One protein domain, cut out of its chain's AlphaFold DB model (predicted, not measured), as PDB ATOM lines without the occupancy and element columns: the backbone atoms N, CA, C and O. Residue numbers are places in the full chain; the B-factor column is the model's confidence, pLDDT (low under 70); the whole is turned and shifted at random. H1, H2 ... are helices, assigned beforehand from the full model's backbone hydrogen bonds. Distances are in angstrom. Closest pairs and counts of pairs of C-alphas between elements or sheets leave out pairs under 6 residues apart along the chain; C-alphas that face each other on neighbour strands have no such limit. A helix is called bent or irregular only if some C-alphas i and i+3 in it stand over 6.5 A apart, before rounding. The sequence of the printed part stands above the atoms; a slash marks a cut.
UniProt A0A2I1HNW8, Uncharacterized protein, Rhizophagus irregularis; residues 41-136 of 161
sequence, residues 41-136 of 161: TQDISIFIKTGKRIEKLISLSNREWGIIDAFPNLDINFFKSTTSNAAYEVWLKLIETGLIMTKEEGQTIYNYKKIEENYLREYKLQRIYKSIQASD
ATOM      1  N   THR A  41     -42.026 -20.658  46.342       69.31
ATOM      2  CA  THR A  41     -42.519 -19.300  46.038       69.31
ATOM      3  C   THR A  41     -41.479 -18.195  46.290       69.31
ATOM      4  O   THR A  41     -41.492 -17.154  45.627       69.31
ATOM      5  N   GLN A  42     -40.574 -18.406  47.249       71.81
ATOM      6  CA  GLN A  42     -39.471 -17.487  47.545       71.81
ATOM      7  C   GLN A  42     -38.459 -17.412  46.392       71.81
ATOM      8  O   GLN A  42     -37.992 -16.316  46.076       71.81
ATOM      9  N   ASP A  43     -38.221 -18.521  45.692       72.69
ATOM     10  CA  ASP A  43     -37.274 -18.605  44.577       72.69
ATOM     11  C   ASP A  43     -37.762 -17.799  43.373       72.69
ATOM     12  O   ASP A  43     -36.986 -17.081  42.753       72.69
ATOM     13  N   ILE A  44     -39.076 -17.767  43.123       73.81
ATOM     14  CA  ILE A  44     -39.672 -16.909  42.082       73.81
ATOM     15  C   ILE A  44     -39.371 -15.430  42.350       73.81
ATOM     16  O   ILE A  44     -39.039 -14.670  41.440       73.81
ATOM     17  N   SER A  45     -39.451 -15.004  43.613       72.88
ATOM     18  CA  SER A  45     -39.124 -13.621  43.976       72.88
ATOM     19  C   SER A  45     -37.635 -13.319  43.796       72.88
ATOM     20  O   SER A  45     -37.288 -12.187  43.455       72.88
ATOM     21  N   ILE A  46     -36.767 -14.310  44.015       73.69
ATOM     22  CA  ILE A  46     -35.333 -14.214  43.743       73.69
ATOM     23  C   ILE A  46     -35.102 -14.094  42.234       73.69
ATOM     24  O   ILE A  46     -34.486 -13.121  41.813       73.69
ATOM     25  N   PHE A  47     -35.687 -14.969  41.414       72.00
ATOM     26  CA  PHE A  47     -35.549 -14.936  39.954       72.00
ATOM     27  C   PHE A  47     -36.005 -13.613  39.344       72.00
ATOM     28  O   PHE A  47     -35.284 -13.037  38.535       72.00
ATOM     29  N   ILE A  48     -37.153 -13.075  39.770       71.75
ATOM     30  CA  ILE A  48     -37.640 -11.774  39.280       71.75
ATOM     31  C   ILE A  48     -36.654 -10.653  39.636       71.75
ATOM     32  O   ILE A  48     -36.383  -9.775  38.814       71.75
ATOM     33  N   LYS A  49     -36.104 -10.660  40.857       72.62
ATOM     34  CA  LYS A  49     -35.110  -9.664  41.285       72.62
ATOM     35  C   LYS A  49     -33.799  -9.806  40.513       72.62
ATOM     36  O   LYS A  49     -33.228  -8.789  40.128       72.62
ATOM     37  N   THR A  50     -33.338 -11.033  40.288       70.56
ATOM     38  CA  THR A  50     -32.122 -11.331  39.525       70.56
ATOM     39  C   THR A  50     -32.288 -10.930  38.061       70.56
ATOM     40  O   THR A  50     -31.458 -10.190  37.545       70.56
ATOM     41  N   GLY A  51     -33.406 -11.283  37.420       72.94
ATOM     42  CA  GLY A  51     -33.705 -10.910  36.035       72.94
ATOM     43  C   GLY A  51     -33.723  -9.396  35.809       72.94
ATOM     44  O   GLY A  51     -33.031  -8.902  34.926       72.94
ATOM     45  N   LYS A  52     -34.412  -8.633  36.674       74.38
ATOM     46  CA  LYS A  52     -34.413  -7.154  36.609       74.38
ATOM     47  C   LYS A  52     -33.021  -6.533  36.768       74.38
ATOM     48  O   LYS A  52     -32.790  -5.406  36.337       74.38
ATOM     49  N   ARG A  53     -32.104  -7.218  37.448       70.50
ATOM     50  CA  ARG A  53     -30.731  -6.737  37.649       70.50
ATOM     51  C   ARG A  53     -29.822  -7.088  36.493       70.50
ATOM     52  O   ARG A  53     -29.042  -6.230  36.112       70.50
ATOM     53  N   ILE A  54     -29.965  -8.281  35.922       73.75
ATOM     54  CA  ILE A  54     -29.307  -8.652  34.666       73.75
ATOM     55  C   ILE A  54     -29.710  -7.661  33.569       73.75
ATOM     56  O   ILE A  54     -28.844  -7.102  32.910       73.75
ATOM     57  N   GLU A  55     -31.003  -7.346  33.447       77.06
ATOM     58  CA  GLU A  55     -31.497  -6.342  32.495       77.06
ATOM     59  C   GLU A  55     -30.820  -4.975  32.691       77.06
ATOM     60  O   GLU A  55     -30.317  -4.384  31.735       77.06
ATOM     61  N   LYS A  56     -30.742  -4.489  33.939       74.94
ATOM     62  CA  LYS A  56     -30.024  -3.245  34.253       74.94
ATOM     63  C   LYS A  56     -28.531  -3.334  33.940       74.94
ATOM     64  O   LYS A  56     -27.992  -2.392  33.371       74.94
ATOM     65  N   LEU A  57     -27.872  -4.434  34.285       71.31
ATOM     66  CA  LEU A  57     -26.446  -4.630  34.032       71.31
ATOM     67  C   LEU A  57     -26.137  -4.557  32.533       71.31
ATOM     68  O   LEU A  57     -25.300  -3.759  32.131       71.31
ATOM     69  N   ILE A  58     -26.892  -5.301  31.724       74.50
ATOM     70  CA  ILE A  58     -26.796  -5.298  30.258       74.50
ATOM     71  C   ILE A  58     -27.058  -3.894  29.699       74.50
ATOM     72  O   ILE A  58     -26.388  -3.453  28.770       74.50
ATOM     73  N   SER A  59     -28.021  -3.156  30.263       76.12
ATOM     74  CA  SER A  59     -28.296  -1.783  29.817       76.12
ATOM     75  C   SER A  59     -27.129  -0.817  30.066       76.12
ATOM     76  O   SER A  59     -26.933   0.103  29.277       76.12
ATOM     77  N   LEU A  60     -26.344  -1.039  31.127       73.38
ATOM     78  CA  LEU A  60     -25.187  -0.217  31.492       73.38
ATOM     79  C   LEU A  60     -23.910  -0.628  30.749       73.38
ATOM     80  O   LEU A  60     -23.054   0.216  30.509       73.38
ATOM     81  N   SER A  61     -23.786  -1.896  30.357       68.00
ATOM     82  CA  SER A  61     -22.645  -2.432  29.603       68.00
ATOM     83  C   SER A  61     -22.792  -2.282  28.085       68.00
ATOM     84  O   SER A  61     -22.236  -3.073  27.333       68.00
ATOM     85  N   ASN A  62     -23.580  -1.313  27.604       78.56
ATOM     86  CA  ASN A  62     -23.868  -1.136  26.173       78.56
ATOM     87  C   ASN A  62     -24.378  -2.422  25.480       78.56
ATOM     88  O   ASN A  62     -24.082  -2.689  24.319       78.56
ATOM     89  N   ARG A  63     -25.173  -3.222  26.202       74.88
ATOM     90  CA  ARG A  63     -25.702  -4.525  25.768       74.88
ATOM     91  C   ARG A  63     -24.654  -5.621  25.554       74.88
ATOM     92  O   ARG A  63     -24.976  -6.631  24.928       74.88
ATOM     93  N   GLU A  64     -23.458  -5.463  26.112       74.81
ATOM     94  CA  GLU A  64     -22.442  -6.512  26.123       74.81
ATOM     95  C   GLU A  64     -22.844  -7.626  27.097       74.81
ATOM     96  O   GLU A  64     -23.053  -7.367  28.288       74.81
ATOM     97  N   TRP A  65     -22.976  -8.854  26.588       71.12
ATOM     98  CA  TRP A  65     -23.456 -10.012  27.351       71.12
ATOM     99  C   TRP A  65     -22.339 -10.707  28.130       71.12
ATOM    100  O   TRP A  65     -22.633 -11.304  29.167       71.12
ATOM    101  N   GLY A  66     -21.072 -10.549  27.718       67.56
ATOM    102  CA  GLY A  66     -19.908 -11.069  28.453       67.56
ATOM    103  C   GLY A  66     -19.790 -10.533  29.889       67.56
ATOM    104  O   GLY A  66     -19.128 -11.131  30.734       67.56
ATOM    105  N   ILE A  67     -20.517  -9.453  30.211       66.25
ATOM    106  CA  ILE A  67     -20.690  -8.941  31.578       66.25
ATOM    107  C   ILE A  67     -21.272  -9.988  32.536       66.25
ATOM    108  O   ILE A  67     -20.992  -9.940  33.727       66.25
ATOM    109  N   ILE A  68     -22.074 -10.939  32.052       68.62
ATOM    110  CA  ILE A  68     -22.666 -11.983  32.898       68.62
ATOM    111  C   ILE A  68     -21.601 -13.006  33.312       68.62
ATOM    112  O   ILE A  68     -21.580 -13.422  34.470       68.62
ATOM    113  N   ASP A  69     -20.683 -13.347  32.407       64.19
ATOM    114  CA  ASP A  69     -19.620 -14.328  32.651       64.19
ATOM    115  C   ASP A  69     -18.546 -13.796  33.609       64.19
ATOM    116  O   ASP A  69     -17.952 -14.558  34.372       64.19
ATOM    117  N   ALA A  70     -18.345 -12.474  33.645       64.94
ATOM    118  CA  ALA A  70     -17.473 -11.822  34.621       64.94
ATOM    119  C   ALA A  70     -18.009 -11.872  36.057       64.94
ATOM    120  O   ALA A  70     -17.251 -11.736  37.019       64.94
ATOM    121  N   PHE A  71     -19.317 -12.084  36.218       61.50
ATOM    122  CA  PHE A  71     -19.978 -12.130  37.516       61.50
ATOM    123  C   PHE A  71     -20.797 -13.422  37.645       61.50
ATOM    124  O   PHE A  71     -22.029 -13.369  37.703       61.50
ATOM    125  N   PRO A  72     -20.129 -14.592  37.770       55.69
ATOM    126  CA  PRO A  72     -20.795 -15.897  37.854       55.69
ATOM    127  C   PRO A  72     -21.740 -15.988  39.059       55.69
ATOM    128  O   PRO A  72     -22.740 -16.700  39.033       55.69
ATOM    129  N   ASN A  73     -21.455 -15.193  40.093       52.31
ATOM    130  CA  ASN A  73     -22.336 -14.938  41.219       52.31
ATOM    131  C   ASN A  73     -22.727 -13.463  41.208       52.31
ATOM    132  O   ASN A  73     -22.228 -12.690  42.027       52.31
ATOM    133  N   LEU A  74     -23.615 -13.071  40.288       58.56
ATOM    134  CA  LEU A  74     -24.419 -11.852  40.393       58.56
ATOM    135  C   LEU A  74     -25.250 -11.935  41.679       58.56
ATOM    136  O   LEU A  74     -26.449 -12.217  41.675       58.56
ATOM    137  N   ASP A  75     -24.562 -11.747  42.804       53.97
ATOM    138  CA  ASP A  75     -25.136 -11.746  44.126       53.97
ATOM    139  C   ASP A  75     -26.270 -10.725  44.094       53.97
ATOM    140  O   ASP A  75     -26.190  -9.644  43.497       53.97
ATOM    141  N   ILE A  76     -27.345 -11.061  44.793       52.53
ATOM    142  CA  ILE A  76     -28.500 -10.211  45.035       52.53
ATOM    143  C   ILE A  76     -28.079  -8.853  45.650       52.53
ATOM    144  O   ILE A  76     -28.909  -7.954  45.821       52.53
ATOM    145  N   ASN A  77     -26.810  -8.641  45.966       53.06
ATOM    146  CA  ASN A  77     -26.289  -7.402  46.499       53.06
ATOM    147  C   ASN A  77     -25.358  -6.622  45.553       53.06
ATOM    148  O   ASN A  77     -24.967  -5.535  45.947       53.06
ATOM    149  N   PHE A  78     -25.095  -7.067  44.315       54.16
ATOM    150  CA  PHE A  78     -24.156  -6.403  43.381       54.16
ATOM    151  C   PHE A  78     -24.530  -4.957  42.989       54.16
ATOM    152  O   PHE A  78     -23.686  -4.145  42.633       54.16
ATOM    153  N   PHE A  79     -25.815  -4.603  43.065       53.38
ATOM    154  CA  PHE A  79     -26.290  -3.223  42.870       53.38
ATOM    155  C   PHE A  79     -26.722  -2.553  44.176       53.38
ATOM    156  O   PHE A  79     -27.492  -1.593  44.172       53.38
ATOM    157  N   LYS A  80     -26.307  -3.102  45.316       58.09
ATOM    158  CA  LYS A  80     -26.449  -2.443  46.612       58.09
ATOM    159  C   LYS A  80     -25.107  -1.830  47.004       58.09
ATOM    160  O   LYS A  80     -24.054  -2.266  46.545       58.09
ATOM    161  N   SER A  81     -25.156  -0.873  47.924       51.62
ATOM    162  CA  SER A  81     -23.991  -0.236  48.555       51.62
ATOM    163  C   SER A  81     -23.038  -1.205  49.275       51.62
ATOM    164  O   SER A  81     -21.987  -0.788  49.741       51.62
ATOM    165  N   THR A  82     -23.388  -2.489  49.379       54.88
ATOM    166  CA  THR A  82     -22.587  -3.561  49.992       54.88
ATOM    167  C   THR A  82     -21.691  -4.307  48.997       54.88
ATOM    168  O   THR A  82     -21.077  -5.305  49.365       54.88
ATOM    169  N   THR A  83     -21.653  -3.888  47.732       63.81
ATOM    170  CA  THR A  83     -20.781  -4.492  46.712       63.81
ATOM    171  C   THR A  83     -19.325  -4.203  47.047       63.81
ATOM    172  O   THR A  83     -18.991  -3.077  47.406       63.81
ATOM    173  N   SER A  84     -18.451  -5.210  46.959       73.12
ATOM    174  CA  SER A  84     -17.037  -4.992  47.261       73.12
ATOM    175  C   SER A  84     -16.395  -4.086  46.210       73.12
ATOM    176  O   SER A  84     -16.642  -4.230  45.013       73.12
ATOM    177  N   ASN A  85     -15.519  -3.182  46.654       77.81
ATOM    178  CA  ASN A  85     -14.826  -2.252  45.759       77.81
ATOM    179  C   ASN A  85     -14.033  -2.985  44.661       77.81
ATOM    180  O   ASN A  85     -14.021  -2.547  43.519       77.81
ATOM    181  N   ALA A  86     -13.464  -4.155  44.970       77.12
ATOM    182  CA  ALA A  86     -12.794  -5.005  43.984       77.12
ATOM    183  C   ALA A  86     -13.729  -5.479  42.860       77.12
ATOM    184  O   ALA A  86     -13.345  -5.465  41.695       77.12
ATOM    185  N   ALA A  87     -14.965  -5.871  43.184       70.88
ATOM    186  CA  ALA A  87     -15.934  -6.305  42.180       70.88
ATOM    187  C   ALA A  87     -16.389  -5.138  41.287       70.88
ATOM    188  O   ALA A  87     -16.647  -5.325  40.099       70.88
ATOM    189  N   TYR A  88     -16.433  -3.926  41.847       75.88
ATOM    190  CA  TYR A  88     -16.707  -2.711  41.088       75.88
ATOM    191  C   TYR A  88     -15.560  -2.350  40.129       75.88
ATOM    192  O   TYR A  88     -15.816  -1.974  38.990       75.88
ATOM    193  N   GLU A  89     -14.301  -2.531  40.536       82.00
ATOM    194  CA  GLU A  89     -13.141  -2.313  39.657       82.00
ATOM    195  C   GLU A  89     -13.099  -3.297  38.478       82.00
ATOM    196  O   GLU A  89     -12.841  -2.884  37.347       82.00
ATOM    197  N   VAL A  90     -13.430  -4.578  38.703       76.56
ATOM    198  CA  VAL A  90     -13.592  -5.557  37.606       76.56
ATOM    199  C   VAL A  90     -14.669  -5.093  36.626       76.56
ATOM    200  O   VAL A  90     -14.468  -5.148  35.414       76.56
ATOM    201  N   TRP A  91     -15.797  -4.592  37.137       73.56
ATOM    202  CA  TRP A  91     -16.893  -4.096  36.304       73.56
ATOM    203  C   TRP A  91     -16.477  -2.894  35.452       73.56
ATOM    204  O   TRP A  91     -16.727  -2.888  34.247       73.56
ATOM    205  N   LEU A  92     -15.804  -1.907  36.052       76.50
ATOM    206  CA  LEU A  92     -15.307  -0.733  35.331       76.50
ATOM    207  C   LEU A  92     -14.352  -1.130  34.206       76.50
ATOM    208  O   LEU A  92     -14.495  -0.656  33.081       76.50
ATOM    209  N   LYS A  93     -13.412  -2.035  34.490       78.56
ATOM    210  CA  LYS A  93     -12.438  -2.486  33.494       78.56
ATOM    211  C   LYS A  93     -13.058  -3.324  32.389       78.56
ATOM    212  O   LYS A  93     -12.637  -3.188  31.244       78.56
ATOM    213  N   LEU A  94     -14.081  -4.118  32.687       72.62
ATOM    214  CA  LEU A  94     -14.828  -4.833  31.659       72.62
ATOM    215  C   LEU A  94     -15.589  -3.873  30.735       72.62
ATOM    216  O   LEU A  94     -15.569  -4.064  29.526       72.62
ATOM    217  N   ILE A  95     -16.201  -2.811  31.265       67.56
ATOM    218  CA  ILE A  95     -16.831  -1.781  30.420       67.56
ATOM    219  C   ILE A  95     -15.791  -1.050  29.563       67.56
ATOM    220  O   ILE A  95     -16.046  -0.771  28.396       67.56
ATOM    221  N   GLU A  96     -14.629  -0.736  30.135       74.62
ATOM    222  CA  GLU A  96     -13.565  -0.000  29.445       74.62
ATOM    223  C   GLU A  96     -12.889  -0.830  28.342       74.62
ATOM    224  O   GLU A  96     -12.577  -0.301  27.279       74.62
ATOM    225  N   THR A  97     -12.642  -2.118  28.594       75.00
ATOM    226  CA  THR A  97     -11.760  -2.949  27.754       75.00
ATOM    227  C   THR A  97     -12.463  -4.104  27.049       75.00
ATOM    228  O   THR A  97     -11.891  -4.692  26.136       75.00
ATOM    229  N   GLY A  98     -13.679  -4.466  27.464       66.25
ATOM    230  CA  GLY A  98     -14.376  -5.667  26.994       66.25
ATOM    231  C   GLY A  98     -13.782  -6.985  27.507       66.25
ATOM    232  O   GLY A  98     -14.269  -8.051  27.138       66.25
ATOM    233  N   LEU A  99     -12.750  -6.942  28.360       72.06
ATOM    234  CA  LEU A  99     -12.063  -8.125  28.871       72.06
ATOM    235  C   LEU A  99     -12.513  -8.480  30.289       72.06
ATOM    236  O   LEU A  99     -12.646  -7.621  31.163       72.06
ATOM    237  N   ILE A 100     -12.719  -9.777  30.514       70.94
ATOM    238  CA  ILE A 100     -13.077 -10.325  31.821       70.94
ATOM    239  C   ILE A 100     -11.803 -10.484  32.647       70.94
ATOM    240  O   ILE A 100     -10.887 -11.199  32.248       70.94
ATOM    241  N   MET A 101     -11.776  -9.841  33.811       76.62
ATOM    242  CA  MET A 101     -10.713  -9.993  34.803       76.62
ATOM    243  C   MET A 101     -11.200 -10.769  36.023       76.62
ATOM    244  O   MET A 101     -12.390 -10.825  36.339       76.62
ATOM    245  N   THR A 102     -10.241 -11.336  36.736       80.31
ATOM    246  CA  THR A 102     -10.429 -12.038  37.998       80.31
ATOM    247  C   THR A 102     -10.680 -11.075  39.159       80.31
ATOM    248  O   THR A 102     -10.413  -9.869  39.111       80.31
ATOM    249  N   LYS A 103     -11.194 -11.623  40.261       76.75
ATOM    250  CA  LYS A 103     -11.462 -10.855  41.480       76.75
ATOM    251  C   LYS A 103     -10.167 -10.344  42.121       76.75
ATOM    252  O   LYS A 103     -10.153  -9.252  42.688       76.75
ATOM    253  N   GLU A 104      -9.096 -11.124  42.033       82.19
ATOM    254  CA  GLU A 104      -7.763 -10.821  42.553       82.19
ATOM    255  C   GLU A 104      -7.138  -9.628  41.814       82.19
ATOM    256  O   GLU A 104      -6.577  -8.723  42.439       82.19
ATOM    257  N   GLU A 105      -7.311  -9.568  40.493       82.69
ATOM    258  CA  GLU A 105      -6.912  -8.416  39.676       82.69
ATOM    259  C   GLU A 105      -7.698  -7.161  40.070       82.69
ATOM    260  O   GLU A 105      -7.103  -6.114  40.330       82.69
ATOM    261  N   GLY A 106      -9.021  -7.273  40.233       83.56
ATOM    262  CA  GLY A 106      -9.851  -6.170  40.732       83.56
ATOM    263  C   GLY A 106      -9.422  -5.658  42.111       83.56
ATOM    264  O   GLY A 106      -9.388  -4.451  42.355       83.56
ATOM    265  N   GLN A 107      -9.037  -6.562  43.015       84.50
ATOM    266  CA  GLN A 107      -8.527  -6.198  44.338       84.50
ATOM    267  C   GLN A 107      -7.186  -5.457  44.250       84.50
ATOM    268  O   GLN A 107      -6.955  -4.510  45.007       84.50
ATOM    269  N   THR A 108      -6.322  -5.862  43.321       89.81
ATOM    270  CA  THR A 108      -5.024  -5.222  43.080       89.81
ATOM    271  C   THR A 108      -5.205  -3.792  42.572       89.81
ATOM    272  O   THR A 108      -4.595  -2.870  43.112       89.81
ATOM    273  N   ILE A 109      -6.111  -3.587  41.610       86.94
ATOM    274  CA  ILE A 109      -6.446  -2.260  41.069       86.94
ATOM    275  C   ILE A 109      -6.982  -1.345  42.169       86.94
ATOM    276  O   ILE A 109      -6.520  -0.213  42.316       86.94
ATOM    277  N   TYR A 110      -7.919  -1.843  42.977       86.81
ATOM    278  CA  TYR A 110      -8.468  -1.074  44.090       86.81
ATOM    279  C   TYR A 110      -7.379  -0.651  45.088       86.81
ATOM    280  O   TYR A 110      -7.322   0.509  45.498       86.81
ATOM    281  N   ASN A 111      -6.495  -1.576  45.472       90.12
ATOM    282  CA  ASN A 111      -5.415  -1.284  46.412       90.12
ATOM    283  C   ASN A 111      -4.440  -0.242  45.848       90.12
ATOM    284  O   ASN A 111      -4.045   0.665  46.577       90.12
ATOM    285  N   TYR A 112      -4.094  -0.344  44.562       90.00
ATOM    286  CA  TYR A 112      -3.225   0.621  43.891       90.00
ATOM    287  C   TYR A 112      -3.827   2.030  43.909       90.00
ATOM    288  O   TYR A 112      -3.196   2.959  44.411       90.00
ATOM    289  N   LYS A 113      -5.086   2.173  43.472       87.44
ATOM    290  CA  LYS A 113      -5.804   3.459  43.483       87.44
ATOM    291  C   LYS A 113      -5.906   4.049  44.888       87.44
ATOM    292  O   LYS A 113      -5.702   5.242  45.080       87.44
ATOM    293  N   LYS A 114      -6.162   3.209  45.896       85.88
ATOM    294  CA  LYS A 114      -6.217   3.643  47.298       85.88
ATOM    295  C   LYS A 114      -4.874   4.201  47.785       85.88
ATOM    296  O   LYS A 114      -4.858   5.190  48.517       85.88
ATOM    297  N   ILE A 115      -3.759   3.566  47.416       89.50
ATOM    298  CA  ILE A 115      -2.412   4.040  47.769       89.50
ATOM    299  C   ILE A 115      -2.126   5.376  47.078       89.50
ATOM    300  O   ILE A 115      -1.678   6.315  47.732       89.50
ATOM    301  N   GLU A 116      -2.432   5.475  45.786       89.38
ATOM    302  CA  GLU A 116      -2.241   6.692  44.995       89.38
ATOM    303  C   GLU A 116      -3.047   7.879  45.554       89.38
ATOM    304  O   GLU A 116      -2.503   8.964  45.771       89.38
ATOM    305  N   GLU A 117      -4.326   7.668  45.875       85.00
ATOM    306  CA  GLU A 117      -5.177   8.698  46.478       85.00
ATOM    307  C   GLU A 117      -4.681   9.140  47.858       85.00
ATOM    308  O   GLU A 117      -4.737  10.333  48.180       85.00
ATOM    309  N   ASN A 118      -4.192   8.203  48.676       85.00
ATOM    310  CA  ASN A 118      -3.610   8.520  49.977       85.00
ATOM    311  C   ASN A 118      -2.346   9.366  49.823       85.00
ATOM    312  O   ASN A 118      -2.239  10.405  50.474       85.00
ATOM    313  N   TYR A 119      -1.445   8.987  48.916       90.19
ATOM    314  CA  TYR A 119      -0.240   9.761  48.628       90.19
ATOM    315  C   TYR A 119      -0.580  11.182  48.161       90.19
ATOM    316  O   TYR A 119      -0.035  12.165  48.665       90.19
ATOM    317  N   LEU A 120      -1.548  11.324  47.249       86.88
ATOM    318  CA  LEU A 120      -1.992  12.632  46.770       86.88
ATOM    319  C   LEU A 120      -2.600  13.480  47.897       86.88
ATOM    320  O   LEU A 120      -2.428  14.703  47.925       86.88
ATOM    321  N   ARG A 121      -3.329  12.850  48.824       82.94
ATOM    322  CA  ARG A 121      -3.918  13.522  49.985       82.94
ATOM    323  C   ARG A 121      -2.845  13.997  50.957       82.94
ATOM    324  O   ARG A 121      -2.895  15.152  51.372       82.94
ATOM    325  N   GLU A 122      -1.867  13.152  51.267       85.44
ATOM    326  CA  GLU A 122      -0.713  13.510  52.097       85.44
ATOM    327  C   GLU A 122       0.079  14.660  51.478       85.44
ATOM    328  O   GLU A 122       0.341  15.658  52.148       85.44
ATOM    329  N   TYR A 123       0.370  14.583  50.180       87.31
ATOM    330  CA  TYR A 123       1.048  15.651  49.451       87.31
ATOM    331  C   TYR A 123       0.287  16.984  49.539       87.31
ATOM    332  O   TYR A 123       0.873  18.029  49.835       87.31
ATOM    333  N   LYS A 124      -1.038  16.965  49.333       87.56
ATOM    334  CA  LYS A 124      -1.886  18.162  49.458       87.56
ATOM    335  C   LYS A 124      -1.857  18.734  50.876       87.56
ATOM    336  O   LYS A 124      -1.736  19.949  51.019       87.56
ATOM    337  N   LEU A 125      -1.935  17.885  51.900       87.06
ATOM    338  CA  LEU A 125      -1.874  18.303  53.305       87.06
ATOM    339  C   LEU A 125      -0.522  18.933  53.651       87.06
ATOM    340  O   LEU A 125      -0.486  20.018  54.227       87.06
ATOM    341  N   GLN A 126       0.585  18.313  53.235       86.56
ATOM    342  CA  GLN A 126       1.926  18.864  53.439       86.56
ATOM    343  C   GLN A 126       2.096  20.221  52.753       86.56
ATOM    344  O   GLN A 126       2.704  21.129  53.318       86.56
ATOM    345  N   ARG A 127       1.540  20.386  51.548       85.56
ATOM    346  CA  ARG A 127       1.570  21.664  50.831       85.56
ATOM    347  C   ARG A 127       0.813  22.756  51.587       85.56
ATOM    348  O   ARG A 127       1.330  23.862  51.697       85.56
ATOM    349  N   ILE A 128      -0.371  22.441  52.117       84.44
ATOM    350  CA  ILE A 128      -1.173  23.374  52.925       84.44
ATOM    351  C   ILE A 128      -0.411  23.776  54.194       84.44
ATOM    352  O   ILE A 128      -0.307  24.960  54.501       84.44
ATOM    353  N   TYR A 129       0.180  22.809  54.896       81.44
ATOM    354  CA  TYR A 129       0.947  23.077  56.110       81.44
ATOM    355  C   TYR A 129       2.145  24.002  55.847       81.44
ATOM    356  O   TYR A 129       2.333  24.991  56.550       81.44
ATOM    357  N   LYS A 130       2.898  23.748  54.767       84.75
ATOM    358  CA  LYS A 130       4.009  24.615  54.343       84.75
ATOM    359  C   LYS A 130       3.551  26.025  53.969       84.75
ATOM    360  O   LYS A 130       4.259  26.975  54.276       84.75
ATOM    361  N   SER A 131       2.388  26.180  53.328       76.25
ATOM    362  CA  SER A 131       1.864  27.516  53.011       76.25
ATOM    363  C   SER A 131       1.452  28.311  54.250       76.25
ATOM    364  O   SER A 131       1.631  29.521  54.248       76.25
ATOM    365  N   ILE A 132       0.964  27.646  55.304       76.62
ATOM    366  CA  ILE A 132       0.618  28.297  56.580       76.62
ATOM    367  C   ILE A 132       1.895  28.721  57.324       76.62
ATOM    368  O   ILE A 132       2.013  29.859  57.756       76.62
ATOM    369  N   GLN A 133       2.909  27.851  57.385       72.81
ATOM    370  CA  GLN A 133       4.202  28.211  57.984       72.81
ATOM    371  C   GLN A 133       4.915  29.351  57.243       72.81
ATOM    372  O   GLN A 133       5.630  30.132  57.861       72.81
ATOM    373  N   ALA A 134       4.741  29.445  55.923       60.94
ATOM    374  CA  ALA A 134       5.291  30.541  55.131       60.94
ATOM    375  C   ALA A 134       4.533  31.864  55.345       60.94
ATOM    376  O   ALA A 134       5.162  32.915  55.289       60.94
ATOM    377  N   SER A 135       3.221  31.830  55.613       58.53
ATOM    378  CA  SER A 135       2.446  33.036  55.945       58.53
ATOM    379  C   SER A 135       2.694  33.541  57.364       58.53
ATOM    380  O   SER A 135       2.625  34.742  57.589       58.53
ATOM    381  N   ASP A 136       3.034  32.655  58.304       56.06
ATOM    382  CA  ASP A 136       3.386  33.037  59.680       56.06
ATOM    383  C   ASP A 136       4.773  33.707  59.772       56.06
ATOM    384  O   ASP A 136       5.119  34.290  60.799       56.06
TER     385      ASP A 136
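What this domain is: This is residues 41 to 136 of the 161 residues of an uncharacterized protein of Rhizophagus irregularis (UniProt A0A2I1HNW8). A long helical arm sticks out of a small body: H1 begins the printed part, loops of residues 61 to 84 lie between H1 and H2, and H2 meets the first turns of H3 as an L. Residues 112 to 136, of which 112 to 135 belong to H3, stick out and make much of the length. The 96 printed residues, with three named helices in the order H1, H2, H3 and no named strand, are all helix in class and extended, with a radius of gyration of the C-alphas of 19.6 A and spans of 70 by 29 by 23 A.

How they stand to each other: H1, residues 41 to 60, is apart from H2, residues 85 to 97, and from H3, residues 103 to 135. H2, with residues 85 to 90 alone, touches residues 103 to 110 of H3; the closest C-alphas, of Ala 86 and Gln 107, are 4.4 A apart. Their lines are about perpendicular, at 78 degrees. Every O i to N i+4 pair is within hydrogen-bond range in H2 and H3, and 15 of 16 in H1.

Where its parts are: H1 starts at C-alpha 41 (-42.519, -19.300, 46.038) and is 29.6 A long; H2 is 18.3 A; H3 is 48.3 A, ending at C-alpha 135 (2.446, 33.036, 55.945).

The domain as a whole: The C-alphas farthest apart, of Thr 41 and Asp 136, are 70.9 A apart. The printed part has no cut. The link H1 to H2 is long, H2 to H3 tight. Mean pLDDT of the printed part is 74.0; residues 66 to 83 are among those under 70.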